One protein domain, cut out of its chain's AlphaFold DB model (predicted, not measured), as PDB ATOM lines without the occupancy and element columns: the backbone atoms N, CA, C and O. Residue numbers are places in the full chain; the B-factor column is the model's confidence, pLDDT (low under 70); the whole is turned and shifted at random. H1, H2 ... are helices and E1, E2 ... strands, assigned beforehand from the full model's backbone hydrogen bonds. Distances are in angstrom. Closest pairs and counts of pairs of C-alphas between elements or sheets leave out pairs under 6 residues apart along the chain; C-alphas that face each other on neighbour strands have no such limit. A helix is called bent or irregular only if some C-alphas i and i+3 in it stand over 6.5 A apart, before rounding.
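Overview. This is residues 118 to 234 and 251 to 312 of the 313 residues of an uncharacterized protein of Leucoagaricus sp. SymC.cos (UniProt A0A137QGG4). Two lobes sit side by side: one is a small parallel sheet, E2 E1 E5, grazed by H1, H6 and H7, with H2 packed on H1; the other is a two-strand parallel sheet, E3 E4, with H5 packed on it and H3 and H4 loosely side by side. E2 and E3 come near each other where the lobes meet, and three long links, H2 to H3, E3 to H4 and E5 to H7, run between the parts. The printed part has 179 residues with seven named helices and five named strands, in the order E1 H1 E2 H2 H3 E3 H4 H5 E4 H6 E5 H7; the class is mixed, helices and strands, with under half of the residues in named elements. The whole is compact, with a radius of gyration of the C-alphas of 16.4 A and spans of 45 by 38 by 33 A.

Along the chain. E1, residues 123 to 126, begins at C-alpha 123 (-135.845, 238.139, 11.994) and is 10.1 A long. H1 is residues 133 to 138, 10.4 A; E2 residues 143 to 147, 12.2 A; H2 residues 155 to 158, 5.1 A. H3, residues 171 to 180, is 15.2 A long and irregular, with C-alphas 172 and 175 7.7 A apart. E3 is residues 188 to 190, 6.9 A; H4 residues 205 to 215, 15.3 A; H5 residues 217 to 222, 9.7 A; E4 residues 225 to 227, 6.7 A. H6, residues 255 to 271, is 24.6 A long, E5, residues 278 to 280, 6.7 A, and H7, residues 305 to 311, 9.7 A, ending at C-alpha 311 (-128.682, 237.579, 10.817).

Arrangement. E1 is parallel to E2, with N 125 and O 145 2.9 A apart, and to E5, with N 124 and O 278 2.9 A apart. E1, H1, E2 form a strand-helix-strand unit, two parallel neighbour strands with a helix between, with a right-handed crossover; E3, H4 H5, E4 form another, also right-handed. H1 touches H2, with the C-alphas of Lys 136 and Ala 157 closest at 4.6 A. H6, with residues 259 to 266 alone, touches H7 at a shallow tilt of 5 degrees, the same way; the closest C-alphas, of Phe 259 and Leu 306, are 6.3 A apart. E3 and E4 are parallel, with N 227 and O 189 2.8 A apart. H3 and H4 are close but not clearly touching; their closest C-alphas, of Thr 178 and His 215, are 7.0 A apart. Every O i to N i+4 pair is within hydrogen-bond range in H4, H6 and H7; the counts are 4 of 6 in H3 and 0 of 2 in H1 and in H5, each with 3 of 3 O i to N i+3 pairs, and H2 is too short for an O i to N i+4 pair.

Size, cuts and confidence. The C-alphas of Pro 183 and Gln 251, the two farthest apart, are 47.3 A apart. Residues 235 to 250 are not printed, and C-alphas 234 and 251 are 18.2 A apart across the cut. The links H2 to H3, E3 to H4 and E5 to H7 are long. The mean pLDDT of the printed part is 74.6, and 66 residues are under 70, among them residues 227 to 234 and 251 to 270.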
ATOM      1  N   ASP A 118    -131.926 250.223  14.552       51.06
ATOM      2  CA  ASP A 118    -133.147 250.071  15.318       51.06
ATOM      3  C   ASP A 118    -133.823 248.762  14.890       51.06
ATOM      4  O   ASP A 118    -134.024 248.530  13.694       51.06
ATOM      5  N   GLY A 119    -134.034 247.857  15.850       51.88
ATOM      6  CA  GLY A 119    -134.360 246.439  15.660       51.88
ATOM      7  C   GLY A 119    -135.737 246.187  15.054       51.88
ATOM      8  O   GLY A 119    -136.570 245.539  15.673       51.88
ATOM      9  N   SER A 120    -135.963 246.702  13.853       62.31
ATOM     10  CA  SER A 120    -137.223 246.718  13.109       62.31
ATOM     11  C   SER A 120    -137.309 245.612  12.055       62.31
ATOM     12  O   SER A 120    -138.328 245.479  11.378       62.31
ATOM     13  N   GLY A 121    -136.251 244.812  11.897       71.81
ATOM     14  CA  GLY A 121    -136.264 243.685  10.974       71.81
ATOM     15  C   GLY A 121    -137.177 242.544  11.434       71.81
ATOM     16  O   GLY A 121    -137.542 242.424  12.603       71.81
ATOM     17  N   LYS A 122    -137.558 241.679  10.495       79.44
ATOM     18  CA  LYS A 122    -138.524 240.590  10.724       79.44
ATOM     19  C   LYS A 122    -137.900 239.329  11.335       79.44
ATOM     20  O   LYS A 122    -138.610 238.352  11.585       79.44
ATOM     21  N   VAL A 123    -136.584 239.324  11.552       80.69
ATOM     22  CA  VAL A 123    -135.845 238.139  11.994       80.69
ATOM     23  C   VAL A 123    -136.068 237.911  13.486       80.69
ATOM     24  O   VAL A 123    -135.824 238.789  14.318       80.69
ATOM     25  N   GLY A 124    -136.505 236.701  13.822       84.94
ATOM     26  CA  GLY A 124    -136.644 236.223  15.186       84.94
ATOM     27  C   GLY A 124    -135.669 235.091  15.530       84.94
ATOM     28  O   GLY A 124    -135.236 234.341  14.651       84.94
ATOM     29  N   ILE A 125    -135.332 234.948  16.815       87.62
ATOM     30  CA  ILE A 125    -134.426 233.912  17.335       87.62
ATOM     31  C   ILE A 125    -135.194 232.852  18.138       87.62
ATOM     32  O   ILE A 125    -135.853 233.168  19.126       87.62
ATOM     33  N   ALA A 126    -135.078 231.586  17.735       86.62
ATOM     34  CA  ALA A 126    -135.525 230.430  18.514       86.62
ATOM     35  C   ALA A 126    -134.406 229.989  19.476       86.62
ATOM     36  O   ALA A 126    -133.448 229.341  19.051       86.62
ATOM     37  N   TRP A 127    -134.480 230.384  20.748       89.38
ATOM     38  CA  TRP A 127    -133.367 230.314  21.701       89.38
ATOM     39  C   TRP A 127    -133.475 229.158  22.700       89.38
ATOM     40  O   TRP A 127    -134.357 229.133  23.551       89.38
ATOM     41  N   ALA A 128    -132.564 228.182  22.623       85.75
ATOM     42  CA  ALA A 128    -132.718 226.913  23.359       85.75
ATOM     43  C   ALA A 128    -132.040 226.907  24.734       85.75
ATOM     44  O   ALA A 128    -132.164 225.942  25.482       85.75
ATOM     45  N   LEU A 129    -131.299 227.966  25.064       86.19
ATOM     46  CA  LEU A 129    -130.402 227.995  26.222       86.19
ATOM     47  C   LEU A 129    -131.000 228.729  27.434       86.19
ATOM     48  O   LEU A 129    -130.255 229.194  28.295       86.19
ATOM     49  N   GLY A 130    -132.329 228.864  27.505       85.88
ATOM     50  CA  GLY A 130    -133.016 229.537  28.616       85.88
ATOM     51  C   GLY A 130    -132.494 230.960  28.856       85.88
ATOM     52  O   GLY A 130    -132.222 231.685  27.901       85.88
ATOM     53  N   ASN A 131    -132.290 231.349  30.121       87.56
ATOM     54  CA  ASN A 131    -131.831 232.694  30.519       87.56
ATOM     55  C   ASN A 131    -130.322 232.956  30.285       87.56
ATOM     56  O   ASN A 131    -129.692 233.739  30.993       87.56
ATOM     57  N   ASN A 132    -129.693 232.265  29.332       89.75
ATOM     58  CA  ASN A 132    -128.281 232.474  29.038       89.75
ATOM     59  C   ASN A 132    -128.056 233.870  28.410       89.75
ATOM     60  O   ASN A 132    -128.646 234.173  27.366       89.75
ATOM     61  N   PRO A 133    -127.172 234.710  28.988       90.06
ATOM     62  CA  PRO A 133    -126.996 236.095  28.561       90.06
ATOM     63  C   PRO A 133    -126.365 236.247  27.172       90.06
ATOM     64  O   PRO A 133    -126.388 237.345  26.619       90.06
ATOM     65  N   SER A 134    -125.818 235.176  26.589       91.44
ATOM     66  CA  SER A 134    -125.230 235.187  25.246       91.44
ATOM     67  C   SER A 134    -126.244 235.464  24.136       91.44
ATOM     68  O   SER A 134    -125.828 235.827  23.038       91.44
ATOM     69  N   LEU A 135    -127.556 235.372  24.400       89.94
ATOM     70  CA  LEU A 135    -128.588 235.733  23.422       89.94
ATOM     71  C   LEU A 135    -128.418 237.168  22.899       89.94
ATOM     72  O   LEU A 135    -128.626 237.418  21.714       89.94
ATOM     73  N   LYS A 136    -127.950 238.100  23.740       90.25
ATOM     74  CA  LYS A 136    -127.709 239.496  23.336       90.25
ATOM     75  C   LYS A 136    -126.717 239.631  22.174       90.25
ATOM     76  O   LYS A 136    -126.803 240.582  21.405       90.25
ATOM     77  N   ASN A 137    -125.808 238.667  22.012       90.44
ATOM     78  CA  ASN A 137    -124.805 238.669  20.945       90.44
ATOM     79  C   ASN A 137    -125.423 238.390  19.564       90.44
ATOM     80  O   ASN A 137    -124.777 238.622  18.546       90.44
ATOM     81  N   PHE A 138    -126.667 237.899  19.521       86.12
ATOM     82  CA  PHE A 138    -127.423 237.655  18.292       86.12
ATOM     83  C   PHE A 138    -128.265 238.867  17.872       86.12
ATOM     84  O   PHE A 138    -128.992 238.792  16.881       86.12
ATOM     85  N   LYS A 139    -128.176 239.994  18.591       87.44
ATOM     86  CA  LYS A 139    -128.805 241.243  18.164       87.44
ATOM     87  C   LYS A 139    -128.109 241.769  16.908       87.44
ATOM     88  O   LYS A 139    -126.903 241.994  16.889       87.44
ATOM     89  N   SER A 140    -128.900 242.042  15.878       86.81
ATOM     90  CA  SER A 140    -128.497 242.820  14.705       86.81
ATOM     91  C   SER A 140    -129.617 243.785  14.319       86.81
ATOM     92  O   SER A 140    -130.698 243.761  14.912       86.81
ATOM     93  N   TRP A 141    -129.391 244.622  13.309       83.44
ATOM     94  CA  TRP A 141    -130.426 245.493  12.744       83.44
ATOM     95  C   TRP A 141    -131.619 244.714  12.154       83.44
ATOM     96  O   TRP A 141    -132.730 245.236  12.097       83.44
ATOM     97  N   LYS A 142    -131.419 243.443  11.764       83.38
ATOM     98  CA  LYS A 142    -132.491 242.566  11.270       83.38
ATOM     99  C   LYS A 142    -133.271 241.865  12.377       83.38
ATOM    100  O   LYS A 142    -134.407 241.454  12.146       83.38
ATOM    101  N   VAL A 143    -132.650 241.676  13.540       86.19
ATOM    102  CA  VAL A 143    -133.207 240.865  14.624       86.19
ATOM    103  C   VAL A 143    -134.015 241.729  15.576       86.19
ATOM    104  O   VAL A 143    -133.485 242.667  16.174       86.19
ATOM    105  N   SER A 144    -135.283 241.374  15.754       86.81
ATOM    106  CA  SER A 144    -136.229 242.115  16.594       86.81
ATOM    107  C   SER A 144    -136.806 241.287  17.738       86.81
ATOM    108  O   SER A 144    -137.061 241.834  18.810       86.81
ATOM    109  N   LYS A 145    -136.996 239.974  17.545       89.75
ATOM    110  CA  LYS A 145    -137.724 239.113  18.493       89.75
ATOM    111  C   LYS A 145    -136.981 237.833  18.861       89.75
ATOM    112  O   LYS A 145    -136.118 237.365  18.124       89.75
ATOM    113  N   TYR A 146    -137.353 237.225  19.981       91.56
ATOM    114  CA  TYR A 146    -136.895 235.885  20.357       91.56
ATOM    115  C   TYR A 146    -137.960 235.111  21.144       91.56
ATOM    116  O   TYR A 146    -138.902 235.704  21.666       91.56
ATOM    117  N   TYR A 147    -137.807 233.792  21.250       90.69
ATOM    118  CA  TYR A 147    -138.583 232.943  22.163       90.69
ATOM    119  C   TYR A 147    -137.728 231.783  22.690       90.69
ATOM    120  O   TYR A 147    -136.723 231.436  22.071       90.69
ATOM    121  N   THR A 148    -138.116 231.185  23.820       90.12
ATOM    122  CA  THR A 148    -137.286 230.231  24.589       90.12
ATOM    123  C   THR A 148    -137.915 228.849  24.799       90.12
ATOM    124  O   THR A 148    -137.432 228.062  25.610       90.12
ATOM    125  N   TRP A 149    -139.023 228.549  24.109       88.44
ATOM    126  CA  TRP A 149    -139.922 227.416  24.414       88.44
ATOM    127  C   TRP A 149    -140.470 227.416  25.856       88.44
ATOM    128  O   TRP A 149    -141.020 226.414  26.320       88.44
ATOM    129  N   SER A 150    -140.347 228.539  26.566       89.50
ATOM    130  CA  SER A 150    -140.913 228.740  27.892       89.50
ATOM    131  C   SER A 150    -141.625 230.095  27.994       89.50
ATOM    132  O   SER A 150    -141.523 230.933  27.088       89.50
ATOM    133  N   PRO A 151    -142.361 230.326  29.092       91.25
ATOM    134  CA  PRO A 151    -142.919 231.636  29.396       91.25
ATOM    135  C   PRO A 151    -141.870 232.655  29.862       91.25
ATOM    136  O   PRO A 151    -142.183 233.837  29.942       91.25
ATOM    137  N   ASP A 152    -140.663 232.210  30.218       92.88
ATOM    138  CA  ASP A 152    -139.623 233.054  30.801       92.88
ATOM    139  C   ASP A 152    -138.813 233.780  29.714       92.88
ATOM    140  O   ASP A 152    -138.371 233.185  28.723       92.88
ATOM    141  N   LEU A 153    -138.592 235.073  29.946       92.06
ATOM    142  CA  LEU A 153    -137.778 235.946  29.107       92.06
ATOM    143  C   LEU A 153    -136.295 235.926  29.503       92.06
ATOM    144  O   LEU A 153    -135.922 235.474  30.586       92.06
ATOM    145  N   VAL A 154    -135.449 236.420  28.598       92.31
ATOM    146  CA  VAL A 154    -134.003 236.546  28.783       92.31
ATOM    147  C   VAL A 154    -133.660 238.011  29.017       92.31
ATOM    148  O   VAL A 154    -133.580 238.802  28.078       92.31
ATOM    149  N   GLU A 155    -133.390 238.360  30.272       90.56
ATOM    150  CA  GLU A 155    -133.192 239.750  30.712       90.56
ATOM    151  C   GLU A 155    -132.101 240.475  29.907       90.56
ATOM    152  O   GLU A 155    -132.266 241.620  29.487       90.56
ATOM    153  N   ALA A 156    -130.997 239.785  29.612       88.81
ATOM    154  CA  ALA A 156    -129.893 240.352  28.842       88.81
ATOM    155  C   ALA A 156    -130.264 240.673  27.380       88.81
ATOM    156  O   ALA A 156    -129.653 241.558  26.783       88.81
ATOM    157  N   ALA A 157    -131.226 239.951  26.796       88.69
ATOM    158  CA  ALA A 157    -131.717 240.200  25.443       88.69
ATOM    159  C   ALA A 157    -132.726 241.353  25.424       88.69
ATOM    160  O   ALA A 157    -132.663 242.203  24.534       88.69
ATOM    161  N   ASP A 158    -133.586 241.429  26.442       87.69
ATOM    162  CA  ASP A 158    -134.524 242.540  26.623       87.69
ATOM    163  C   ASP A 158    -133.769 243.862  26.828       87.69
ATOM    164  O   ASP A 158    -134.045 244.855  26.153       87.69
ATOM    165  N   ALA A 159    -132.725 243.856  27.665       88.75
ATOM    166  CA  ALA A 159    -131.836 245.002  27.865       88.75
ATOM    167  C   ALA A 159    -131.073 245.413  26.588       88.75
ATOM    168  O   ALA A 159    -130.671 246.567  26.451       88.75
ATOM    169  N   ALA A 160    -130.889 244.487  25.641       87.94
ATOM    170  CA  ALA A 160    -130.298 244.749  24.327       87.94
ATOM    171  C   ALA A 160    -131.326 245.223  23.277       87.94
ATOM    172  O   ALA A 160    -130.988 245.369  22.099       87.94
ATOM    173  N   GLY A 161    -132.583 245.450  23.678       88.06
ATOM    174  CA  GLY A 161    -133.657 245.930  22.808       88.06
ATOM    175  C   GLY A 161    -134.297 244.846  21.937       88.06
ATOM    176  O   GLY A 161    -134.950 245.171  20.945       88.06
ATOM    177  N   MET A 162    -134.102 243.564  22.258       89.25
ATOM    178  CA  MET A 162    -134.865 242.470  21.646       89.25
ATOM    179  C   MET A 162    -136.199 242.301  22.377       89.25
ATOM    180  O   MET A 162    -136.278 242.499  23.581       89.25
ATOM    181  N   GLN A 163    -137.248 241.900  21.664       89.94
ATOM    182  CA  GLN A 163    -138.561 241.663  22.264       89.94
ATOM    183  C   GLN A 163    -138.828 240.166  22.427       89.94
ATOM    184  O   GLN A 163    -138.916 239.424  21.445       89.94
ATOM    185  N   GLY A 164    -139.000 239.727  23.670       90.06
ATOM    186  CA  GLY A 164    -139.374 238.356  23.987       90.06
ATOM    187  C   GLY A 164    -140.832 238.023  23.653       90.06
ATOM    188  O   GLY A 164    -141.750 238.799  23.919       90.06
ATOM    189  N   CYS A 165    -141.051 236.840  23.086       91.31
ATOM    190  CA  CYS A 165    -142.357 236.223  22.870       91.31
ATOM    191  C   CYS A 165    -142.496 235.010  23.811       91.31
ATOM    192  O   CYS A 165    -142.080 233.913  23.429       91.31
ATOM    193  N   PRO A 166    -143.052 235.161  25.030       91.88
ATOM    194  CA  PRO A 166    -143.318 234.033  25.920       91.88
ATOM    195  C   PRO A 166    -144.200 232.987  25.235       91.88
ATOM    196  O   PRO A 166    -145.213 233.316  24.612       91.88
ATOM    197  N   MET A 167    -143.830 231.717  25.374       90.31
ATOM    198  CA  MET A 167    -144.552 230.599  24.779       90.31
ATOM    199  C   MET A 167    -145.290 229.810  25.852       90.31
ATOM    200  O   MET A 167    -144.682 229.330  26.806       90.31
ATOM    201  N   LEU A 168    -146.598 229.627  25.671       87.19
ATOM    202  CA  LEU A 168    -147.347 228.615  26.402       87.19
ATOM    203  C   LEU A 168    -147.169 227.288  25.670       87.19
ATOM    204  O   LEU A 168    -147.969 226.942  24.806       87.19
ATOM    205  N   TRP A 169    -146.092 226.564  25.979       87.56
ATOM    206  CA  TRP A 169    -145.722 225.359  25.237       87.56
ATOM    207  C   TRP A 169    -146.780 224.259  25.359       87.56
ATOM    208  O   TRP A 169    -147.066 223.598  24.369       87.56
ATOM    209  N   GLY A 170    -147.385 224.083  26.540       85.75
ATOM    210  CA  GLY A 170    -148.464 223.124  26.803       85.75
ATOM    211  C   GLY A 170    -148.940 223.152  28.261       85.75
ATOM    212  O   GLY A 170    -148.508 224.013  29.027       85.75
ATOM    213  N   ASP A 171    -149.782 222.192  28.665       86.19
ATOM    214  CA  ASP A 171    -150.471 222.187  29.975       86.19
ATOM    215  C   ASP A 171    -149.534 222.361  31.177       86.19
ATOM    216  O   ASP A 171    -149.847 223.061  32.137       86.19
ATOM    217  N   LYS A 172    -148.332 221.783  31.098       88.94
ATOM    218  CA  LYS A 172    -147.325 221.831  32.171       88.94
ATOM    219  C   LYS A 172    -146.823 223.243  32.493       88.94
ATOM    220  O   LYS A 172    -146.198 223.430  33.530       88.94
ATOM    221  N   GLN A 173    -147.033 224.211  31.602       90.94
ATOM    222  CA  GLN A 173    -146.552 225.584  31.759       90.94
ATOM    223  C   GLN A 173    -147.676 226.590  32.035       90.94
ATOM    224  O   GLN A 173    -147.376 227.770  32.199       90.94
ATOM    225  N   VAL A 174    -148.943 226.163  32.115       90.19
ATOM    226  CA  VAL A 174    -150.101 227.067  32.250       90.19
ATOM    227  C   VAL A 174    -149.996 227.963  33.485       90.19
ATOM    228  O   VAL A 174    -150.164 229.179  33.367       90.19
ATOM    229  N   ASP A 175    -149.657 227.397  34.645       92.75
ATOM    230  CA  ASP A 175    -149.554 228.158  35.896       92.75
ATOM    231  C   ASP A 175    -148.451 229.215  35.813       92.75
ATOM    232  O   ASP A 175    -148.672 230.396  36.096       92.75
ATOM    233  N   ARG A 176    -147.263 228.806  35.348       93.38
ATOM    234  CA  ARG A 176    -146.113 229.705  35.190       93.38
ATOM    235  C   ARG A 176    -146.397 230.801  34.167       93.38
ATOM    236  O   ARG A 176    -146.079 231.962  34.414       93.38
ATOM    237  N   PHE A 177    -147.020 230.445  33.048       92.00
ATOM    238  CA  PHE A 177    -147.398 231.381  31.997       92.00
ATOM    239  C   PHE A 177    -148.407 232.410  32.508       92.00
ATOM    240  O   PHE A 177    -148.182 233.604  32.362       92.00
ATOM    241  N   THR A 178    -149.469 231.973  33.182       90.94
ATOM    242  CA  THR A 178    -150.514 232.872  33.703       90.94
ATOM    243  C   THR A 178    -149.991 233.773  34.828       90.94
ATOM    244  O   THR A 178    -150.437 234.911  34.994       90.94
ATOM    245  N   GLN A 179    -149.011 233.299  35.603       93.69
ATOM    246  CA  GLN A 179    -148.359 234.105  36.631       93.69
ATOM    247  C   GLN A 179    -147.552 235.268  36.033       93.69
ATOM    248  O   GLN A 179    -147.615 236.380  36.567       93.69
ATOM    249  N   LEU A 180    -146.792 234.997  34.967       92.62
ATOM    250  CA  LEU A 180    -145.852 235.940  34.360       92.62
ATOM    251  C   LEU A 180    -146.492 236.836  33.299       92.62
ATOM    252  O   LEU A 180    -146.314 238.051  33.325       92.62
ATOM    253  N   VAL A 181    -147.222 236.238  32.360       91.38
ATOM    254  CA  VAL A 181    -147.695 236.898  31.143       91.38
ATOM    255  C   VAL A 181    -148.939 237.724  31.456       91.38
ATOM    256  O   VAL A 181    -150.076 237.267  31.365       91.38
ATOM    257  N   LYS A 182    -148.685 238.965  31.866       89.81
ATOM    258  CA  LYS A 182    -149.660 239.991  32.253       89.81
ATOM    259  C   LYS A 182    -149.396 241.285  31.477       89.81
ATOM    260  O   LYS A 182    -148.307 241.423  30.923       89.81
ATOM    261  N   PRO A 183    -150.335 242.252  31.449       87.50
ATOM    262  CA  PRO A 183    -150.111 243.534  30.779       87.50
ATOM    263  C   PRO A 183    -148.753 244.150  31.143       87.50
ATOM    264  O   PRO A 183    -148.432 244.292  32.321       87.50
ATOM    265  N   GLY A 184    -147.956 244.487  30.127       86.69
ATOM    266  CA  GLY A 184    -146.616 245.058  30.293       86.69
ATOM    267  C   GLY A 184    -145.469 244.047  30.408       86.69
ATOM    268  O   GLY A 184    -144.320 244.469  30.373       86.69
ATOM    269  N   TYR A 185    -145.741 242.737  30.495       90.06
ATOM    270  CA  TYR A 185    -144.680 241.720  30.528       90.06
ATOM    271  C   TYR A 185    -144.018 241.516  29.157       90.06
ATOM    272  O   TYR A 185    -142.807 241.368  29.060       90.06
ATOM    273  N   ALA A 186    -144.816 241.513  28.089       90.00
ATOM    274  CA  ALA A 186    -144.369 241.425  26.701       90.00
ATOM    275  C   ALA A 186    -145.428 242.056  25.778       90.00
ATOM    276  O   ALA A 186    -146.476 242.502  26.236       90.00
ATOM    277  N   ASN A 187    -145.175 242.076  24.469       88.12
ATOM    278  CA  ASN A 187    -146.158 242.482  23.452       88.12
ATOM    279  C   ASN A 187    -146.543 241.337  22.500       88.12
ATOM    280  O   ASN A 187    -147.189 241.548  21.474       88.12
ATOM    281  N   CYS A 188    -146.104 240.122  22.819       87.56
ATOM    282  CA  CYS A 188    -146.221 238.933  21.995       87.56
ATOM    283  C   CYS A 188    -146.454 237.721  22.899       87.56
ATOM    284  O   CYS A 188    -145.900 237.667  23.990       87.56
ATOM    285  N   ALA A 189    -147.258 236.755  22.470       85.44
ATOM    286  CA  ALA A 189    -147.407 235.476  23.161       85.44
ATOM    287  C   ALA A 189    -147.590 234.351  22.144       85.44
ATOM    288  O   ALA A 189    -148.303 234.524  21.156       85.44
ATOM    289  N   MET A 190    -146.956 233.203  22.375       81.56
ATOM    290  CA  MET A 190    -147.012 232.051  21.473       81.56
ATOM    291  C   MET A 190    -147.851 230.917  22.055       81.56
ATOM    292  O   MET A 190    -147.800 230.642  23.254       81.56
ATOM    293  N   GLY A 191    -148.616 230.258  21.186       75.38
ATOM    294  CA  GLY A 191    -149.412 229.084  21.536       75.38
ATOM    295  C   GLY A 191    -148.607 227.787  21.665       75.38
ATOM    296  O   GLY A 191    -147.386 227.791  21.504       75.38
ATOM    297  N   PRO A 192    -149.307 226.663  21.909       71.56
ATOM    298  CA  PRO A 192    -148.701 225.355  22.135       71.56
ATOM    299  C   PRO A 192    -147.712 224.904  21.060       71.56
ATOM    300  O   PRO A 192    -147.926 225.118  19.863       71.56
ATOM    301  N   ASN A 193    -146.644 224.232  21.492       79.56
ATOM    302  CA  ASN A 193    -145.620 223.683  20.605       79.56
ATOM    303  C   ASN A 193    -145.960 222.249  20.210       79.56
ATOM    304  O   ASN A 193    -146.073 221.376  21.068       79.56
ATOM    305  N   GLU A 194    -146.069 221.994  18.915       73.81
ATOM    306  CA  GLU A 194    -146.319 220.681  18.325       73.81
ATOM    307  C   GLU A 194    -147.414 219.883  19.068       73.81
ATOM    308  O   GLU A 194    -147.164 218.761  19.517       73.81
ATOM    309  N   PRO A 195    -148.639 220.432  19.215       56.47
ATOM    310  CA  PRO A 195    -149.747 219.757  19.906       56.47
ATOM    311  C   PRO A 195    -150.027 218.356  19.362       56.47
ATOM    312  O   PRO A 195    -150.448 217.465  20.088       56.47
ATOM    313  N   ASN A 196    -149.698 218.115  18.100       57.75
ATOM    314  CA  ASN A 196    -149.866 216.842  17.424       57.75
ATOM    315  C   ASN A 196    -148.753 215.799  17.676       57.75
ATOM    316  O   ASN A 196    -148.775 214.758  17.021       57.75
ATOM    317  N   GLN A 197    -147.786 216.052  18.567       64.88
ATOM    318  CA  GLN A 197    -146.682 215.127  18.857       64.88
ATOM    319  C   GLN A 197    -146.671 214.650  20.305       64.88
ATOM    320  O   GLN A 197    -146.676 215.450  21.237       64.88
ATOM    321  N   SER A 198    -146.547 213.332  20.490       70.88
ATOM    322  CA  SER A 198    -146.612 212.686  21.807       70.88
ATOM    323  C   SER A 198    -145.459 213.047  22.745       70.88
ATOM    324  O   SER A 198    -145.610 212.970  23.960       70.88
ATOM    325  N   GLY A 199    -144.303 213.423  22.188       74.06
ATOM    326  CA  GLY A 199    -143.139 213.895  22.946       74.06
ATOM    327  C   GLY A 199    -143.114 215.408  23.182       74.06
ATOM    328  O   GLY A 199    -142.167 215.902  23.785       74.06
ATOM    329  N   GLN A 200    -144.112 216.135  22.679       80.69
ATOM    330  CA  GLN A 200    -144.198 217.590  22.757       80.69
ATOM    331  C   GLN A 200    -145.403 217.966  23.626       80.69
ATOM    332  O   GLN A 200    -145.638 217.326  24.654       80.69
ATOM    333  N   SER A 201    -146.169 218.993  23.257       73.69
ATOM    334  CA  SER A 201    -147.319 219.404  24.063       73.69
ATOM    335  C   SER A 201    -148.480 218.408  24.034       73.69
ATOM    336  O   SER A 201    -149.307 218.452  24.938       73.69
ATOM    337  N   ASN A 202    -148.481 217.473  23.071       77.06
ATOM    338  CA  ASN A 202    -149.325 216.276  23.027       77.06
ATOM    339  C   ASN A 202    -150.782 216.523  23.449       77.06
ATOM    340  O   ASN A 202    -151.269 215.968  24.435       77.06
ATOM    341  N   MET A 203    -151.477 217.365  22.697       68.62
ATOM    342  CA  MET A 203    -152.851 217.752  22.975       68.62
ATOM    343  C   MET A 203    -153.734 217.622  21.741       68.62
ATOM    344  O   MET A 203    -153.312 217.829  20.602       68.62
ATOM    345  N   SER A 204    -155.005 217.295  21.973       59.41
ATOM    346  CA  SER A 204    -155.995 217.284  20.901       59.41
ATOM    347  C   SER A 204    -156.220 218.706  20.363       59.41
ATOM    348  O   SER A 204    -156.026 219.680  21.095       59.41
ATOM    349  N   PRO A 205    -156.686 218.867  19.112       49.03
ATOM    350  CA  PRO A 205    -157.034 220.184  18.580       49.03
ATOM    351  C   PRO A 205    -158.078 220.922  19.427       49.03
ATOM    352  O   PRO A 205    -157.974 222.131  19.611       49.03
ATOM    353  N   GLN A 206    -159.060 220.189  19.967       48.81
ATOM    354  CA  GLN A 206    -160.082 220.757  20.843       48.81
ATOM    355  C   GLN A 206    -159.455 221.296  22.133       48.81
ATOM    356  O   GLN A 206    -159.687 222.450  22.477       48.81
ATOM    357  N   HIS A 207    -158.585 220.506  22.770       62.22
ATOM    358  CA  HIS A 207    -157.882 220.913  23.988       62.22
ATOM    359  C   HIS A 207    -156.951 222.109  23.746       62.22
ATOM    360  O   HIS A 207    -156.963 223.067  24.511       62.22
ATOM    361  N   ALA A 208    -156.213 222.120  22.632       53.75
ATOM    362  CA  ALA A 208    -155.382 223.259  22.240       53.75
ATOM    363  C   ALA A 208    -156.208 224.541  22.036       53.75
ATOM    364  O   ALA A 208    -155.771 225.632  22.402       53.75
ATOM    365  N   ALA A 209    -157.411 224.416  21.467       47.88
ATOM    366  CA  ALA A 209    -158.323 225.537  21.273       47.88
ATOM    367  C   ALA A 209    -158.945 226.023  22.594       47.88
ATOM    368  O   ALA A 209    -159.123 227.228  22.769       47.88
ATOM    369  N   ASP A 210    -159.256 225.113  23.520       59.19
ATOM    370  CA  ASP A 210    -159.717 225.447  24.872       59.19
ATOM    371  C   ASP A 210    -158.629 226.200  25.652       59.19
ATOM    372  O   ASP A 210    -158.881 227.292  26.163       59.19
ATOM    373  N   LEU A 211    -157.394 225.695  25.633       70.12
ATOM    374  CA  LEU A 211    -156.228 226.337  26.245       70.12
ATOM    375  C   LEU A 211    -155.945 227.717  25.629       70.12
ATOM    376  O   LEU A 211    -155.700 228.685  26.350       70.12
ATOM    377  N   TRP A 212    -156.046 227.843  24.303       64.62
ATOM    378  CA  TRP A 212    -155.912 229.127  23.614       64.62
ATOM    379  C   TRP A 212    -156.980 230.134  24.060       64.62
ATOM    380  O   TRP A 212    -156.665 231.286  24.370       64.62
ATOM    381  N   ARG A 213    -158.253 229.716  24.106       64.38
ATOM    382  CA  ARG A 213    -159.360 230.580  24.544       64.38
ATOM    383  C   ARG A 213    -159.198 231.030  25.990       64.38
ATOM    384  O   ARG A 213    -159.490 232.185  26.279       64.38
ATOM    385  N   ALA A 214    -158.737 230.140  26.861       69.81
ATOM    386  CA  ALA A 214    -158.584 230.423  28.280       69.81
ATOM    387  C   ALA A 214    -157.401 231.361  28.575       69.81
ATOM    388  O   ALA A 214    -157.551 232.291  29.363       69.81
ATOM    389  N   HIS A 215    -156.242 231.145  27.940       78.19
ATOM    390  CA  HIS A 215    -154.989 231.778  28.376       78.19
ATOM    391  C   HIS A 215    -154.386 232.772  27.381       78.19
ATOM    392  O   HIS A 215    -153.620 233.642  27.789       78.19
ATOM    393  N   LEU A 216    -154.702 232.664  26.086       71.50
ATOM    394  CA  LEU A 216    -154.090 233.506  25.052       71.50
ATOM    395  C   LEU A 216    -155.045 234.584  24.548       71.50
ATOM    396  O   LEU A 216    -154.647 235.740  24.452       71.50
ATOM    397  N   ASN A 217    -156.305 234.240  24.270       70.12
ATOM    398  CA  ASN A 217    -157.299 235.206  23.785       70.12
ATOM    399  C   ASN A 217    -157.410 236.479  24.644       70.12
ATOM    400  O   ASN A 217    -157.379 237.559  24.051       70.12
ATOM    401  N   PRO A 218    -157.467 236.400  25.990       75.44
ATOM    402  CA  PRO A 218    -157.579 237.597  26.825       75.44
ATOM    403  C   PRO A 218    -156.386 238.553  26.693       75.44
ATOM    404  O   PRO A 218    -156.507 239.741  26.972       75.44
ATOM    405  N   LEU A 219    -155.220 238.068  26.249       77.44
ATOM    406  CA  LEU A 219    -154.040 238.914  26.078       77.44
ATOM    407  C   LEU A 219    -154.186 239.886  24.896       77.44
ATOM    408  O   LEU A 219    -153.523 240.925  24.895       77.44
ATOM    409  N   LYS A 220    -155.067 239.610  23.919       72.62
ATOM    410  CA  LYS A 220    -155.333 240.553  22.816       72.62
ATOM    411  C   LYS A 220    -155.833 241.899  23.324       72.62
ATOM    412  O   LYS A 220    -155.368 242.932  22.849       72.62
ATOM    413  N   ASP A 221    -156.715 241.879  24.318       72.56
ATOM    414  CA  ASP A 221    -157.285 243.090  24.914       72.56
ATOM    415  C   ASP A 221    -156.231 243.889  25.702       72.56
ATOM    416  O   ASP A 221    -156.395 245.077  25.964       72.56
ATOM    417  N   HIS A 222    -155.098 243.254  26.012       82.44
ATOM    418  CA  HIS A 222    -153.932 243.859  26.647       82.44
ATOM    419  C   HIS A 222    -152.831 244.255  25.651       82.44
ATOM    420  O   HIS A 222    -151.698 244.515  26.055       82.44
ATOM    421  N   GLY A 223    -153.141 244.290  24.350       78.75
ATOM    422  CA  GLY A 223    -152.217 244.729  23.304       78.75
ATOM    423  C   GLY A 223    -151.210 243.670  22.855       78.75
ATOM    424  O   GLY A 223    -150.247 244.006  22.165       78.75
ATOM    425  N   TYR A 224    -151.410 242.397  23.215       81.69
ATOM    426  CA  TYR A 224    -150.537 241.325  22.749       81.69
ATOM    427  C   TYR A 224    -150.851 240.923  21.314       81.69
ATOM    428  O   TYR A 224    -151.996 240.660  20.934       81.69
ATOM    429  N   PHE A 225    -149.786 240.735  20.547       80.25
ATOM    430  CA  PHE A 225    -149.828 239.958  19.326       80.25
ATOM    431  C   PHE A 225    -149.764 238.454  19.656       80.25
ATOM    432  O   PHE A 225    -148.839 237.996  20.327       80.25
ATOM    433  N   LEU A 226    -150.723 237.662  19.171       70.94
ATOM    434  CA  LEU A 226    -150.759 236.217  19.426       70.94
ATOM    435  C   LEU A 226    -150.192 235.429  18.245       70.94
ATOM    436  O   LEU A 226    -150.680 235.548  17.122       70.94
ATOM    437  N   VAL A 227    -149.206 234.580  18.515       68.62
ATOM    438  CA  VAL A 227    -148.609 233.658  17.547       68.62
ATOM    439  C   VAL A 227    -149.294 232.304  17.673       68.62
ATOM    440  O   VAL A 227    -149.394 231.748  18.767       68.62
ATOM    441  N   SER A 228    -149.782 231.782  16.547       53.00
ATOM    442  CA  SER A 228    -150.503 230.508  16.473       53.00
ATOM    443  C   SER A 228    -149.698 229.333  17.051       53.00
ATOM    444  O   SER A 228    -148.468 229.408  17.104       53.00
ATOM    445  N   PRO A 229    -150.357 228.218  17.422       53.00
ATOM    446  CA  PRO A 229    -149.661 226.995  17.810       53.00
ATOM    447  C   PRO A 229    -148.649 226.565  16.740       53.00
ATOM    448  O   PRO A 229    -148.948 226.585  15.542       53.00
ATOM    449  N   ALA A 230    -147.456 226.166  17.167       58.41
ATOM    450  CA  ALA A 230    -146.387 225.737  16.274       58.41
ATOM    451  C   ALA A 230    -146.513 224.230  16.008       58.41
ATOM    452  O   ALA A 230    -145.820 223.427  16.621       58.41
ATOM    453  N   CYS A 231    -147.443 223.819  15.145       43.12
ATOM    454  CA  CYS A 231    -147.605 222.410  14.767       43.12
ATOM    455  C   CYS A 231    -146.360 221.859  14.047       43.12
ATOM    456  O   CYS A 231    -145.697 222.575  13.299       43.12
ATOM    457  N   THR A 232    -146.075 220.565  14.219       50.25
ATOM    458  CA  THR A 232    -144.948 219.912  13.530       50.25
ATOM    459  C   THR A 232    -145.270 219.527  12.088       50.25
ATOM    460  O   THR A 232    -146.420 219.250  11.738       50.25
ATOM    461  N   ASN A 233    -144.228 219.344  11.283       48.19
ATOM    462  CA  ASN A 233    -144.282 218.794   9.927       48.19
ATOM    463  C   ASN A 233    -144.399 217.248   9.876       48.19
ATOM    464  O   ASN A 233    -143.784 216.586   9.034       48.19
ATOM    465  N   ALA A 234    -145.197 216.638  10.761       45.84
ATOM    466  CA  ALA A 234    -145.557 215.208  10.722       45.84
ATOM    467  C   ALA A 234    -146.293 214.836   9.404       45.84
ATOM    468  O   ALA A 234    -146.660 215.738   8.657       45.84
ATOM    469  N   GLN A 251    -133.226 213.569  -1.237       43.22
ATOM    470  CA  GLN A 251    -131.801 213.823  -1.120       43.22
ATOM    471  C   GLN A 251    -131.589 214.962  -0.127       43.22
ATOM    472  O   GLN A 251    -132.216 216.016  -0.218       43.22
ATOM    473  N   GLN A 252    -130.701 214.723   0.833       44.41
ATOM    474  CA  GLN A 252    -130.207 215.735   1.757       44.41
ATOM    475  C   GLN A 252    -129.468 216.823   0.960       44.41
ATOM    476  O   GLN A 252    -128.751 216.522   0.002       44.41
ATOM    477  N   CYS A 253    -129.698 218.089   1.307       43.91
ATOM    478  CA  CYS A 253    -129.064 219.221   0.635       43.91
ATOM    479  C   CYS A 253    -127.592 219.336   1.057       43.91
ATOM    480  O   CYS A 253    -127.262 219.098   2.213       43.91
ATOM    481  N   ASP A 254    -126.711 219.709   0.126       56.44
ATOM    482  CA  ASP A 254    -125.344 220.101   0.479       56.44
ATOM    483  C   ASP A 254    -125.320 221.482   1.168       56.44
ATOM    484  O   ASP A 254    -126.311 222.221   1.165       56.44
ATOM    485  N   TYR A 255    -124.168 221.833   1.745       53.69
ATOM    486  CA  TYR A 255    -123.949 223.092   2.463       53.69
ATOM    487  C   TYR A 255    -124.318 224.332   1.628       53.69
ATOM    488  O   TYR A 255    -124.958 225.248   2.136       53.69
ATOM    489  N   GLY A 256    -124.006 224.352   0.328       56.66
ATOM    490  CA  GLY A 256    -124.348 225.471  -0.556       56.66
ATOM    491  C   GLY A 256    -125.855 225.607  -0.779       56.66
ATOM    492  O   GLY A 256    -126.402 226.710  -0.739       56.66
ATOM    493  N   LYS A 257    -126.560 224.483  -0.926       57.44
ATOM    494  CA  LYS A 257    -128.020 224.462  -1.098       57.44
ATOM    495  C   LYS A 257    -128.777 224.911   0.152       57.44
ATOM    496  O   LYS A 257    -129.822 225.545   0.011       57.44
ATOM    497  N   ALA A 258    -128.259 224.639   1.352       54.66
ATOM    498  CA  ALA A 258    -128.833 225.154   2.599       54.66
ATOM    499  C   ALA A 258    -128.738 226.690   2.677       54.66
ATOM    500  O   ALA A 258    -129.717 227.355   3.018       54.66
ATOM    501  N   PHE A 259    -127.601 227.264   2.267       60.12
ATOM    502  CA  PHE A 259    -127.418 228.717   2.176       60.12
ATOM    503  C   PHE A 259    -128.338 229.351   1.132       60.12
ATOM    504  O   PHE A 259    -128.957 230.379   1.402       60.12
ATOM    505  N   ASP A 260    -128.456 228.745  -0.050       59.91
ATOM    506  CA  ASP A 260    -129.321 229.261  -1.111       59.91
ATOM    507  C   ASP A 260    -130.802 229.189  -0.738       59.91
ATOM    508  O   ASP A 260    -131.558 230.116  -1.034       59.91
ATOM    509  N   PHE A 261    -131.221 228.115  -0.065       59.81
ATOM    510  CA  PHE A 261    -132.572 228.000   0.469       59.81
ATOM    511  C   PHE A 261    -132.834 229.061   1.539       59.81
ATOM    512  O   PHE A 261    -133.800 229.814   1.410       59.81
ATOM    513  N   MET A 262    -131.947 229.179   2.536       62.66
ATOM    514  CA  MET A 262    -132.054 230.193   3.585       62.66
ATOM    515  C   MET A 262    -132.156 231.592   2.976       62.66
ATOM    516  O   MET A 262    -133.076 232.327   3.310       62.66
ATOM    517  N   ARG A 263    -131.285 231.933   2.017       66.44
ATOM    518  CA  ARG A 263    -131.286 233.233   1.330       66.44
ATOM    519  C   ARG A 263    -132.598 233.505   0.596       66.44
ATOM    520  O   ARG A 263    -133.157 234.586   0.735       66.44
ATOM    521  N   LYS A 264    -133.096 232.541  -0.184       61.31
ATOM    522  CA  LYS A 264    -134.344 232.697  -0.953       61.31
ATOM    523  C   LYS A 264    -135.552 232.870  -0.039       61.31
ATOM    524  O   LYS A 264    -136.397 233.724  -0.297       61.31
ATOM    525  N   VAL A 265    -135.631 232.066   1.019       54.91
ATOM    526  CA  VAL A 265    -136.770 232.066   1.938       54.91
ATOM    527  C   VAL A 265    -136.767 233.320   2.806       54.91
ATOM    528  O   VAL A 265    -137.804 233.974   2.892       54.91
ATOM    529  N   THR A 266    -135.624 233.732   3.368       59.97
ATOM    530  CA  THR A 266    -135.542 234.993   4.127       59.97
ATOM    531  C   THR A 266    -135.820 236.202   3.242       59.97
ATOM    532  O   THR A 266    -136.626 237.043   3.623       59.97
ATOM    533  N   GLN A 267    -135.287 236.246   2.016       68.69
ATOM    534  CA  GLN A 267    -135.570 237.332   1.075       68.69
ATOM    535  C   GLN A 267    -137.058 237.413   0.701       68.69
ATOM    536  O   GLN A 267    -137.609 238.509   0.607       68.69
ATOM    537  N   TRP A 268    -137.730 236.280   0.480       68.81
ATOM    538  CA  TRP A 268    -139.172 236.279   0.224       68.81
ATOM    539  C   TRP A 268    -139.958 236.761   1.451       68.81
ATOM    540  O   TRP A 268    -140.827 237.620   1.312       68.81
ATOM    541  N   MET A 269    -139.629 236.269   2.651       64.31
ATOM    542  CA  MET A 269    -140.309 236.658   3.892       64.31
ATOM    543  C   MET A 269    -140.110 238.144   4.229       64.31
ATOM    544  O   MET A 269    -141.069 238.818   4.609       64.31
ATOM    545  N   ASP A 270    -138.907 238.681   4.012       68.81
ATOM    546  CA  ASP A 270    -138.604 240.108   4.159       68.81
ATOM    547  C   ASP A 270    -139.521 240.960   3.267       68.81
ATOM    548  O   ASP A 270    -140.182 241.884   3.750       68.81
ATOM    549  N   ASN A 271    -139.658 240.585   1.992       70.31
ATOM    550  CA  ASN A 271    -140.453 241.318   0.999       70.31
ATOM    551  C   ASN A 271    -141.967 241.041   1.060       70.31
ATOM    552  O   ASN A 271    -142.744 241.681   0.351       70.31
ATOM    553  N   THR A 272    -142.415 240.107   1.900       58.69
ATOM    554  CA  THR A 272    -143.831 239.742   2.004       58.69
ATOM    555  C   THR A 272    -144.512 240.549   3.107       58.69
ATOM    556  O   THR A 272    -144.253 240.349   4.292       58.69
ATOM    557  N   TRP A 273    -145.397 241.479   2.734       61.72
ATOM    558  CA  TRP A 273    -145.974 242.472   3.659       61.72
ATOM    559  C   TRP A 273    -146.824 241.870   4.790       61.72
ATOM    560  O   TRP A 273    -146.870 242.426   5.883       61.72
ATOM    561  N   TYR A 274    -147.477 240.730   4.550       60.53
ATOM    562  CA  TYR A 274    -148.301 240.048   5.554       60.53
ATOM    563  C   TYR A 274    -147.493 239.122   6.474       60.53
ATOM    564  O   TYR A 274    -148.029 238.647   7.474       60.53
ATOM    565  N   VAL A 275    -146.215 238.875   6.163       59.97
ATOM    566  CA  VAL A 275    -145.288 238.186   7.067       59.97
ATOM    567  C   VAL A 275    -144.727 239.224   8.026       59.97
ATOM    568  O   VAL A 275    -143.976 240.110   7.618       59.97
ATOM    569  N   GLN A 276    -145.110 239.113   9.297       65.69
ATOM    570  CA  GLN A 276    -144.662 240.039  10.337       65.69
ATOM    571  C   GLN A 276    -143.281 239.650  10.870       65.69
ATOM    572  O   GLN A 276    -142.398 240.494  10.937       65.69
ATOM    573  N   HIS A 277    -143.093 238.380  11.235       69.19
ATOM    574  CA  HIS A 277    -141.837 237.850  11.771       69.19
ATOM    575  C   HIS A 277    -141.665 236.381  11.379       69.19
ATOM    576  O   HIS A 277    -142.656 235.673  11.171       69.19
ATOM    577  N   TYR A 278    -140.417 235.922  11.313       67.25
ATOM    578  CA  TYR A 278    -140.076 234.523  11.068       67.25
ATOM    579  C   TYR A 278    -138.893 234.078  11.929       67.25
ATOM    580  O   TYR A 278    -137.994 234.860  12.234       67.25
ATOM    581  N   PHE A 279    -138.902 232.804  12.318       71.62
ATOM    582  CA  PHE A 279    -137.942 232.228  13.259       71.62
ATOM    583  C   PHE A 279    -137.326 230.967  12.648       71.62
ATOM    584  O   PHE A 279    -137.978 229.925  12.569       71.62
ATOM    585  N   ALA A 280    -136.077 231.055  12.189       63.25
ATOM    586  CA  ALA A 280    -135.331 229.884  11.751       63.25
ATOM    587  C   ALA A 280    -134.871 229.057  12.957       63.25
ATOM    588  O   ALA A 280    -134.375 229.581  13.956       63.25
ATOM    589  N   PHE A 281    -135.014 227.741  12.836       62.75
ATOM    590  CA  PHE A 281    -134.492 226.784  13.802       62.75
ATOM    591  C   PHE A 281    -132.992 226.556  13.560       62.75
ATOM    592  O   PHE A 281    -132.567 226.505  12.409       62.75
ATOM    593  N   GLY A 282    -132.204 226.374  14.626       62.28
ATOM    594  CA  GLY A 282    -130.785 225.997  14.522       62.28
ATOM    595  C   GLY A 282    -129.807 226.821  15.366       62.28
ATOM    596  O   GLY A 282    -128.606 226.564  15.319       62.28
ATOM    597  N   VAL A 283    -130.273 227.795  16.156       71.88
ATOM    598  CA  VAL A 283    -129.432 228.548  17.112       71.88
ATOM    599  C   VAL A 283    -129.241 227.732  18.404       71.88
ATOM    600  O   VAL A 283    -129.806 228.037  19.451       71.88
ATOM    601  N   MET A 284    -128.498 226.629  18.318       73.31
ATOM    602  CA  MET A 284    -128.255 225.692  19.426       73.31
ATOM    603  C   MET A 284    -126.937 224.936  19.240       73.31
ATOM    604  O   MET A 284    -126.465 224.809  18.115       73.31
ATOM    605  N   HIS A 285    -126.336 224.452  20.333       68.19
ATOM    606  CA  HIS A 285    -125.072 223.697  20.291       68.19
ATOM    607  C   HIS A 285    -125.256 222.242  19.852       68.19
ATOM    608  O   HIS A 285    -124.387 221.692  19.181       68.19
ATOM    609  N   ASP A 286    -126.388 221.644  20.217       72.06
ATOM    610  CA  ASP A 286    -126.772 220.294  19.826       72.06
ATOM    611  C   ASP A 286    -128.042 220.378  18.983       72.06
ATOM    612  O   ASP A 286    -129.059 220.913  19.422       72.06
ATOM    613  N   MET A 287    -127.956 219.880  17.753       58.03
ATOM    614  CA  MET A 287    -129.050 219.886  16.788       58.03
ATOM    615  C   MET A 287    -129.974 218.667  16.947       58.03
ATOM    616  O   MET A 287    -131.007 218.582  16.279       58.03
ATOM    617  N   GLY A 288    -129.633 217.716  17.826       63.09
ATOM    618  CA  GLY A 288    -130.379 216.480  18.027       63.09
ATOM    619  C   GLY A 288    -130.528 215.698  16.721       63.09
ATOM    620  O   GLY A 288    -129.553 215.215  16.154       63.09
ATOM    621  N   ASN A 289    -131.764 215.590  16.223       51.53
ATOM    622  CA  ASN A 289    -132.085 214.906  14.960       51.53
ATOM    623  C   ASN A 289    -132.105 215.841  13.733       51.53
ATOM    624  O   ASN A 289    -132.487 215.411  12.642       51.53
ATOM    625  N   VAL A 290    -131.763 217.120  13.908       50.25
ATOM    626  CA  VAL A 290    -131.675 218.107  12.828       50.25
ATOM    627  C   VAL A 290    -130.263 218.093  12.256       50.25
ATOM    628  O   VAL A 290    -129.281 217.992  12.984       50.25
ATOM    629  N   ASP A 291    -130.162 218.193  10.935       55.47
ATOM    630  CA  ASP A 291    -128.877 218.216  10.242       55.47
ATOM    631  C   ASP A 291    -127.996 219.389  10.733       55.47
ATOM    632  O   ASP A 291    -128.440 220.543  10.637       55.47
ATOM    633  N   PRO A 292    -126.760 219.127  11.206       64.06
ATOM    634  CA  PRO A 292    -125.798 220.158  11.595       64.06
ATOM    635  C   PRO A 292    -125.487 221.193  10.506       64.06
ATOM    636  O   PRO A 292    -125.069 222.301  10.823       64.06
ATOM    637  N   VAL A 293    -125.734 220.895   9.226       60.72
ATOM    638  CA  VAL A 293    -125.615 221.880   8.135       60.72
ATOM    639  C   VAL A 293    -126.564 223.074   8.324       60.72
ATOM    640  O   VAL A 293    -126.252 224.175   7.880       60.72
ATOM    641  N   ASN A 294    -127.690 222.892   9.023       56.84
ATOM    642  CA  ASN A 294    -128.633 223.969   9.350       56.84
ATOM    643  C   ASN A 294    -128.287 224.702  10.655       56.84
ATOM    644  O   ASN A 294    -129.052 225.556  11.104       56.84
ATOM    645  N   GLN A 295    -127.174 224.354  11.304       69.62
ATOM    646  CA  GLN A 295    -126.793 224.933  12.581       69.62
ATOM    647  C   GLN A 295    -126.368 226.393  12.394       69.62
ATOM    648  O   GLN A 295    -125.483 226.720  11.601       69.62
ATOM    649  N   LEU A 296    -127.006 227.281  13.147       71.44
ATOM    650  CA  LEU A 296    -126.803 228.728  13.097       71.44
ATOM    651  C   LEU A 296    -125.848 229.219  14.192       71.44
ATOM    652  O   LEU A 296    -125.382 230.352  14.120       71.44
ATOM    653  N   MET A 297    -125.531 228.379  15.184       82.19
ATOM    654  CA  MET A 297    -124.623 228.695  16.290       82.19
ATOM    655  C   MET A 297    -123.504 227.659  16.405       82.19
ATOM    656  O   MET A 297    -123.751 226.463  16.509       82.19
ATOM    657  N   SER A 298    -122.264 228.132  16.406       81.44
ATOM    658  CA  SER A 298    -121.083 227.289  16.577       81.44
ATOM    659  C   SER A 298    -120.828 226.947  18.052       81.44
ATOM    660  O   SER A 298    -121.469 227.470  18.967       81.44
ATOM    661  N   SER A 299    -119.877 226.048  18.306       81.44
ATOM    662  CA  SER A 299    -119.556 225.553  19.652       81.44
ATOM    663  C   SER A 299    -119.092 226.638  20.629       81.44
ATOM    664  O   SER A 299    -119.277 226.487  21.831       81.44
ATOM    665  N   ASN A 300    -118.538 227.747  20.135       82.50
ATOM    666  CA  ASN A 300    -118.102 228.879  20.958       82.50
ATOM    667  C   ASN A 300    -119.231 229.891  21.260       82.50
ATOM    668  O   ASN A 300    -118.966 230.941  21.839       82.50
ATOM    669  N   GLY A 301    -120.473 229.604  20.847       79.38
ATOM    670  CA  GLY A 301    -121.633 230.475  21.057       79.38
ATOM    671  C   GLY A 301    -121.766 231.613  20.042       79.38
ATOM    672  O   GLY A 301    -122.696 232.408  20.151       79.38
ATOM    673  N   MET A 302    -120.878 231.689  19.046       87.31
ATOM    674  CA  MET A 302    -120.949 232.671  17.962       87.31
ATOM    675  C   MET A 302    -121.735 232.123  16.762       87.31
ATOM    676  O   MET A 302    -121.752 230.902  16.551       87.31
ATOM    677  N   PRO A 303    -122.343 232.990  15.928       84.44
ATOM    678  CA  PRO A 303    -123.016 232.561  14.707       84.44
ATOM    679  C   PRO A 303    -122.085 231.794  13.757       84.44
ATOM    680  O   PRO A 303    -120.945 232.204  13.521       84.44
ATOM    681  N   THR A 304    -122.581 230.698  13.176       81.88
ATOM    682  CA  THR A 304    -121.935 230.050  12.018       81.88
ATOM    683  C   THR A 304    -122.039 230.955  10.789       81.88
ATOM    684  O   THR A 304    -122.763 231.947  10.812       81.88
ATOM    685  N   ASP A 305    -121.390 230.615   9.675       80.50
ATOM    686  CA  ASP A 305    -121.544 231.398   8.439       80.50
ATOM    687  C   ASP A 305    -122.996 231.397   7.917       80.50
ATOM    688  O   ASP A 305    -123.460 232.397   7.368       80.50
ATOM    689  N   LEU A 306    -123.758 230.322   8.173       64.12
ATOM    690  CA  LEU A 306    -125.196 230.280   7.885       64.12
ATOM    691  C   LEU A 306    -125.975 231.175   8.856       64.12
ATOM    692  O   LEU A 306    -126.901 231.878   8.451       64.12
ATOM    693  N   GLY A 307    -125.570 231.184  10.131       74.31
ATOM    694  CA  GLY A 307    -126.078 232.107  11.143       74.31
ATOM    695  C   GLY A 307    -125.858 233.567  10.753       74.31
ATOM    696  O   GLY A 307    -126.798 234.350  10.787       74.31
ATOM    697  N   LYS A 308    -124.657 233.930  10.294       81.62
ATOM    698  CA  LYS A 308    -124.328 235.279   9.806       81.62
ATOM    699  C   LYS A 308    -125.207 235.689   8.622       81.62
ATOM    700  O   LYS A 308    -125.832 236.747   8.664       81.62
ATOM    701  N   LEU A 309    -125.377 234.798   7.634       74.69
ATOM    702  CA  LEU A 309    -126.297 235.013   6.510       74.69
ATOM    703  C   LEU A 309    -127.735 235.285   6.987       74.69
ATOM    704  O   LEU A 309    -128.377 236.216   6.503       74.69
ATOM    705  N   TYR A 310    -128.234 234.479   7.927       70.44
ATOM    706  CA  TYR A 310    -129.575 234.632   8.495       70.44
ATOM    707  C   TYR A 310    -129.740 235.960   9.253       70.44
ATOM    708  O   TYR A 310    -130.756 236.640   9.111       70.44
ATOM    709  N   LEU A 311    -128.716 236.357  10.010       78.81
ATOM    710  CA  LEU A 311    -128.682 237.579  10.817       78.81
ATOM    711  C   LEU A 311    -128.393 238.849   9.996       78.81
ATOM    712  O   LEU A 311    -128.630 239.956  10.487       78.81
ATOM    713  N   GLY A 312    -127.910 238.702   8.757       75.88
ATOM    714  CA  GLY A 312    -127.524 239.805   7.877       75.88
ATOM    715  C   GLY A 312    -126.277 240.558   8.342       75.88
ATOM    716  O   GLY A 312    -126.256 241.787   8.228       75.88
TER     717      GLY A 312